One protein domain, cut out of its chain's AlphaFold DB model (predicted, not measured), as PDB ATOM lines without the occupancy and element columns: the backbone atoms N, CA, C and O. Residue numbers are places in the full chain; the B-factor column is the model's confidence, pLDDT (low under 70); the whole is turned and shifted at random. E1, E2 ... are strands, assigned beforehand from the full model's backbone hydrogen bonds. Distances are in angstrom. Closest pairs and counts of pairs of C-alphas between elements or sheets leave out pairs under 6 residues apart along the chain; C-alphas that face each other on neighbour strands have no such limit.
ATOM      1  N   LYS A 178      27.730 -44.756 -13.142       73.69
ATOM      2  CA  LYS A 178      26.645 -45.451 -13.832       73.69
ATOM      3  C   LYS A 178      25.800 -46.172 -12.793       73.69
ATOM      4  O   LYS A 178      26.336 -46.955 -12.015       73.69
ATOM      5  N   ALA A 179      24.498 -45.926 -12.814       74.00
ATOM      6  CA  ALA A 179      23.528 -46.646 -12.003       74.00
ATOM      7  C   ALA A 179      22.613 -47.498 -12.885       74.00
ATOM      8  O   ALA A 179      22.338 -47.160 -14.043       74.00
ATOM      9  N   ASP A 180      22.118 -48.591 -12.315       85.62
ATOM     10  CA  ASP A 180      21.180 -49.489 -12.980       85.62
ATOM     11  C   ASP A 180      19.731 -49.043 -12.747       85.62
ATOM     12  O   ASP A 180      19.327 -48.661 -11.649       85.62
ATOM     13  N   CYS A 181      18.926 -49.115 -13.802       83.38
ATOM     14  CA  CYS A 181      17.490 -48.873 -13.810       83.38
ATOM     15  C   CYS A 181      16.790 -50.027 -14.531       83.38
ATOM     16  O   CYS A 181      16.540 -49.984 -15.741       83.38
ATOM     17  N   GLY A 182      16.509 -51.100 -13.790       83.38
ATOM     18  CA  GLY A 182      15.986 -52.337 -14.364       83.38
ATOM     19  C   GLY A 182      17.021 -53.005 -15.273       83.38
ATOM     20  O   GLY A 182      18.023 -53.511 -14.789       83.38
ATOM     21  N   GLN A 183      16.767 -53.016 -16.585       81.88
ATOM     22  CA  GLN A 183      17.666 -53.580 -17.611       81.88
ATOM     23  C   GLN A 183      18.577 -52.522 -18.264       81.88
ATOM     24  O   GLN A 183      19.384 -52.856 -19.126       81.88
ATOM     25  N   ASN A 184      18.433 -51.243 -17.898       80.00
ATOM     26  CA  ASN A 184      19.178 -50.140 -18.502       80.00
ATOM     27  C   ASN A 184      20.206 -49.577 -17.520       80.00
ATOM     28  O   ASN A 184      19.871 -49.322 -16.369       80.00
ATOM     29  N   THR A 185      21.413 -49.274 -17.988       78.38
ATOM     30  CA  THR A 185      22.382 -48.455 -17.242       78.38
ATOM     31  C   THR A 185      22.229 -46.994 -17.649       78.38
ATOM     32  O   THR A 185      22.128 -46.700 -18.845       78.38
ATOM     33  N   TYR A 186      22.267 -46.065 -16.702       74.19
ATOM     34  CA  TYR A 186      22.212 -44.631 -16.979       74.19
ATOM     35  C   TYR A 186      23.246 -43.866 -16.157       74.19
ATOM     36  O   TYR A 186      23.769 -44.362 -15.163       74.19
ATOM     37  N   ASN A 187      23.563 -42.658 -16.605       71.44
ATOM     38  CA  ASN A 187      24.469 -41.760 -15.913       71.44
ATOM     39  C   ASN A 187      23.688 -40.972 -14.853       71.44
ATOM     40  O   ASN A 187      22.691 -40.321 -15.172       71.44
ATOM     41  N   THR A 188      24.109 -41.042 -13.590       72.25
ATOM     42  CA  THR A 188      23.395 -40.365 -12.499       72.25
ATOM     43  C   THR A 188      23.542 -38.845 -12.554       72.25
ATOM     44  O   THR A 188      22.796 -38.158 -11.863       72.25
ATOM     45  N   SER A 189      24.428 -38.275 -13.376       70.94
ATOM     46  CA  SER A 189      24.571 -36.816 -13.494       70.94
ATOM     47  C   SER A 189      23.477 -36.128 -14.286       70.94
ATOM     48  O   SER A 189      23.079 -35.026 -13.923       70.94
ATOM     49  N   ASP A 190      22.979 -36.753 -15.350       74.69
ATOM     50  CA  ASP A 190      22.007 -36.148 -16.264       74.69
ATOM     51  C   ASP A 190      20.669 -36.895 -16.287       74.69
ATOM     52  O   ASP A 190      19.715 -36.420 -16.901       74.69
ATOM     53  N   LYS A 191      20.566 -38.058 -15.627       82.62
ATOM     54  CA  LYS A 191      19.371 -38.913 -15.655       82.62
ATOM     55  C   LYS A 191      19.017 -39.484 -14.278       82.62
ATOM     56  O   LYS A 191      19.846 -39.556 -13.374       82.62
ATOM     57  N   LEU A 192      17.755 -39.872 -14.111       83.81
ATOM     58  CA  LEU A 192      17.162 -40.531 -12.938       83.81
ATOM     59  C   LEU A 192      16.487 -41.833 -13.359       83.81
ATOM     60  O   LEU A 192      15.970 -41.934 -14.469       83.81
ATOM     61  N   CYS A 193      16.406 -42.791 -12.438       87.06
ATOM     62  CA  CYS A 193      15.524 -43.942 -12.569       87.06
ATOM     63  C   CYS A 193      14.223 -43.703 -11.798       87.06
ATOM     64  O   CYS A 193      14.228 -43.666 -10.569       87.06
ATOM     65  N   CYS A 194      13.103 -43.593 -12.509       87.81
ATOM     66  CA  CYS A 194      11.775 -43.443 -11.925       87.81
ATOM     67  C   CYS A 194      10.905 -44.639 -12.324       87.81
ATOM     68  O   CYS A 194      10.602 -44.825 -13.500       87.81
ATOM     69  N   GLN A 195      10.522 -45.479 -11.355       87.12
ATOM     70  CA  GLN A 195       9.714 -46.691 -11.585       87.12
ATOM     71  C   GLN A 195      10.233 -47.558 -12.753       87.12
ATOM     72  O   GLN A 195       9.486 -47.926 -13.661       87.12
ATOM     73  N   SER A 196      11.532 -47.873 -12.741       82.38
ATOM     74  CA  SER A 196      12.217 -48.655 -13.791       82.38
ATOM     75  C   SER A 196      12.269 -47.990 -15.177       82.38
ATOM     76  O   SER A 196      12.523 -48.661 -16.173       82.38
ATOM     77  N   THR A 197      12.030 -46.677 -15.263       86.81
ATOM     78  CA  THR A 197      12.178 -45.873 -16.486       86.81
ATOM     79  C   THR A 197      13.271 -44.827 -16.291       86.81
ATOM     80  O   THR A 197      13.255 -44.093 -15.304       86.81
ATOM     81  N   VAL A 198      14.215 -44.745 -17.231       87.25
ATOM     82  CA  VAL A 198      15.262 -43.716 -17.226       87.25
ATOM     83  C   VAL A 198      14.682 -42.405 -17.760       87.25
ATOM     84  O   VAL A 198      14.156 -42.373 -18.871       87.25
ATOM     85  N   VAL A 199      14.793 -41.328 -16.987       87.94
ATOM     86  CA  VAL A 199      14.290 -39.986 -17.323       87.94
ATOM     87  C   VAL A 199      15.393 -38.940 -17.172       87.94
ATOM     88  O   VAL A 199      16.278 -39.104 -16.338       87.94
ATOM     89  N   SER A 200      15.357 -37.861 -17.953       85.25
ATOM     90  CA  SER A 200      16.356 -36.785 -17.866       85.25
ATOM     91  C   SER A 200      16.162 -35.916 -16.618       85.25
ATOM     92  O   SER A 200      15.040 -35.545 -16.276       85.25
ATOM     93  N   LYS A 201      17.266 -35.566 -15.955       77.50
ATOM     94  CA  LYS A 201      17.341 -34.553 -14.898       77.50
ATOM     95  C   LYS A 201      17.401 -33.174 -15.540       77.50
ATOM     96  O   LYS A 201      18.291 -32.911 -16.340       77.50
ATOM     97  N   ASN A 202      16.504 -32.278 -15.145       72.19
ATOM     98  CA  ASN A 202      16.599 -30.868 -15.535       72.19
ATOM     99  C   ASN A 202      17.494 -30.057 -14.577       72.19
ATOM    100  O   ASN A 202      17.965 -28.987 -14.942       72.19
ATOM    101  N   VAL A 203      17.729 -30.564 -13.361       70.69
ATOM    102  CA  VAL A 203      18.583 -29.983 -12.306       70.69
ATOM    103  C   VAL A 203      19.153 -31.100 -11.423       70.69
ATOM    104  O   VAL A 203      18.651 -32.228 -11.424       70.69
ATOM    105  N   SER A 204      20.182 -30.791 -10.634       68.44
ATOM    106  CA  SER A 204      20.872 -31.755  -9.765       68.44
ATOM    107  C   SER A 204      19.990 -32.356  -8.660       68.44
ATOM    108  O   SER A 204      20.202 -33.512  -8.295       68.44
ATOM    109  N   ASN A 205      18.981 -31.629  -8.166       72.31
ATOM    110  CA  ASN A 205      18.043 -32.075  -7.125       72.31
ATOM    111  C   ASN A 205      16.697 -32.596  -7.665       72.31
ATOM    112  O   ASN A 205      15.740 -32.721  -6.900       72.31
ATOM    113  N   ALA A 206      16.609 -32.898  -8.965       81.00
ATOM    114  CA  ALA A 206      15.393 -33.438  -9.559       81.00
ATOM    115  C   ALA A 206      14.964 -34.750  -8.867       81.00
ATOM    116  O   ALA A 206      15.790 -35.611  -8.554       81.00
ATOM    117  N   GLN A 207      13.659 -34.901  -8.641       82.44
ATOM    118  CA  GLN A 207      13.032 -36.047  -7.982       82.44
ATOM    119  C   GLN A 207      12.034 -36.740  -8.913       82.44
ATOM    120  O   GLN A 207      11.586 -36.177  -9.910       82.44
ATOM    121  N   CYS A 208      11.670 -37.978  -8.586       87.50
ATOM    122  CA  CYS A 208      10.675 -38.732  -9.343       87.50
ATOM    123  C   CYS A 208       9.253 -38.434  -8.853       87.50
ATOM    124  O   CYS A 208       8.948 -38.635  -7.679       87.50
ATOM    125  N   CYS A 209       8.358 -38.066  -9.771       86.94
ATOM    126  CA  CYS A 209       6.909 -38.132  -9.581       86.94
ATOM    127  C   CYS A 209       6.350 -39.121 -10.610       86.94
ATOM    128  O   CYS A 209       6.283 -38.842 -11.809       86.94
ATOM    129  N   GLY A 210       6.025 -40.336 -10.167       85.44
ATOM    130  CA  GLY A 210       5.642 -41.412 -11.080       85.44
ATOM    131  C   GLY A 210       6.795 -41.834 -11.997       85.44
ATOM    132  O   GLY A 210       7.862 -42.216 -11.519       85.44
ATOM    133  N   LYS A 211       6.573 -41.766 -13.318       85.69
ATOM    134  CA  LYS A 211       7.569 -42.055 -14.370       85.69
ATOM    135  C   LYS A 211       8.223 -40.791 -14.944       85.69
ATOM    136  O   LYS A 211       8.753 -40.843 -16.047       85.69
ATOM    137  N   GLN A 212       8.141 -39.653 -14.255       83.56
ATOM    138  CA  GLN A 212       8.693 -38.375 -14.714       83.56
ATOM    139  C   GLN A 212       9.618 -37.765 -13.658       83.56
ATOM    140  O   GLN A 212       9.418 -37.967 -12.459       83.56
ATOM    141  N   ALA A 213      10.619 -37.010 -14.115       84.69
ATOM    142  CA  ALA A 213      11.439 -36.164 -13.255       84.69
ATOM    143  C   ALA A 213      10.772 -34.795 -13.074       84.69
ATOM    144  O   ALA A 213      10.282 -34.213 -14.042       84.69
ATOM    145  N   PHE A 214      10.781 -34.272 -11.851       84.56
ATOM    146  CA  PHE A 214      10.335 -32.919 -11.525       84.56
ATOM    147  C   PHE A 214      11.334 -32.233 -10.587       84.56
ATOM    148  O   PHE A 214      12.092 -32.895  -9.876       84.56
ATOM    149  N   ASN A 215      11.327 -30.902 -10.579       80.06
ATOM    150  CA  ASN A 215      12.204 -30.090  -9.740       80.06
ATOM    151  C   ASN A 215      11.373 -29.527  -8.584       80.06
ATOM    152  O   ASN A 215      10.291 -28.999  -8.823       80.06
ATOM    153  N   ASN A 216      11.870 -29.610  -7.349       66.50
ATOM    154  CA  ASN A 216      11.155 -29.073  -6.183       66.50
ATOM    155  C   ASN A 216      11.461 -27.581  -5.915       66.50
ATOM    156  O   ASN A 216      10.935 -27.012  -4.966       66.50
ATOM    157  N   ASP A 217      12.291 -26.947  -6.754       61.94
ATOM    158  CA  ASP A 217      12.709 -25.542  -6.604       61.94
ATOM    159  C   ASP A 217      11.863 -24.546  -7.415       61.94
ATOM    160  O   ASP A 217      12.158 -23.352  -7.435       61.94
ATOM    161  N   THR A 218      10.797 -24.993  -8.081       56.75
ATOM    162  CA  THR A 218       9.772 -24.080  -8.606       56.75
ATOM    163  C   THR A 218       8.753 -23.776  -7.511       56.75
ATOM    164  O   THR A 218       7.753 -24.483  -7.383       56.75
ATOM    165  N   GLN A 219       9.045 -22.741  -6.715       44.81
ATOM    166  CA  GLN A 219       8.007 -21.862  -6.164       44.81
ATOM    167  C   GLN A 219       7.516 -20.908  -7.251       44.81
ATOM    168  O   GLN A 219       8.369 -20.419  -8.026       44.81
TER     169      GLN A 219
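This is residues 178 to 219 of the 219 residues of an uncharacterized protein of Gasterosteus aculeatus (UniProt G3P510). Three small two-stranded hairpins stand one behind another in a row, E1 with E2, then E3 with E4, then E5 with E6, so that the chain winds along in similar turns. The hairpin of E3 and E4 is in the middle of the row, and residues 215 to 219 run on past E6 as a tail that adds to the length. The printed part has 42 residues, with no named helix and six named strands in the order E1, E2, E3, E4, E5, E6. They make three separate antiparallel sheets of two strands each, and the class is all strand. The whole is compact, with a radius of gyration of the C-alphas of 10.0 A, and flat, with spans of 35 by 19 by 9 A.

E3 is residues 191 to 194, 9.6 A from first to last C-alpha, and begins at C-alpha 191 at (19.371, -38.913, -15.655). E4 is residues 197 to 200, 10.1 A. Before them in the chain are E1, residues 178 to 181, 9.8 A, which begins at C-alpha 178 at (26.645, -45.451, -13.832), and E2, residues 184 to 187, 10.2 A. After them are E5, residues 207 to 209, 6.7 A, and E6, residues 212 to 214, 6.5 A, which ends at C-alpha 214 at (10.335, -32.919, -11.525).

E3 and E4 form a hairpin, antiparallel at 144 degrees, with N 192 and O 199 within hydrogen-bond range at 2.8 A. E1 and E2 form a hairpin at 141 degrees, with N 179 and O 186 within hydrogen-bond range at 2.9 A. E5 and E6 form a hairpin at 128 degrees, with N 207 and O 214 within hydrogen-bond range at 2.8 A. The closest C-alphas of E1 and E3 are those of Cys 181 and Cys 193, 5.5 A apart. Those of E2 and E4 are at Tyr 186 and Val 198, 7.0 A apart. The closest C-alphas of E3 and E5 are those of Cys 194 and Cys 208, 5.5 A apart, and those of E4 and E6 are at Val 199 and Ala 213, 6.3 A apart. E1 and E2 are each apart from E5 and from E6.

The C-alphas of Gln 183 and Gln 219 are the two farthest apart, 35.1 A. The printed part has no cut and ends at residue 219, the chain's last residue. No link is long: E4 to E5, with 6 residues between them, is short, and the other four are tight. The mean pLDDT of the printed part is 78.4, with residue 204 and residues 216 to 219 under 70.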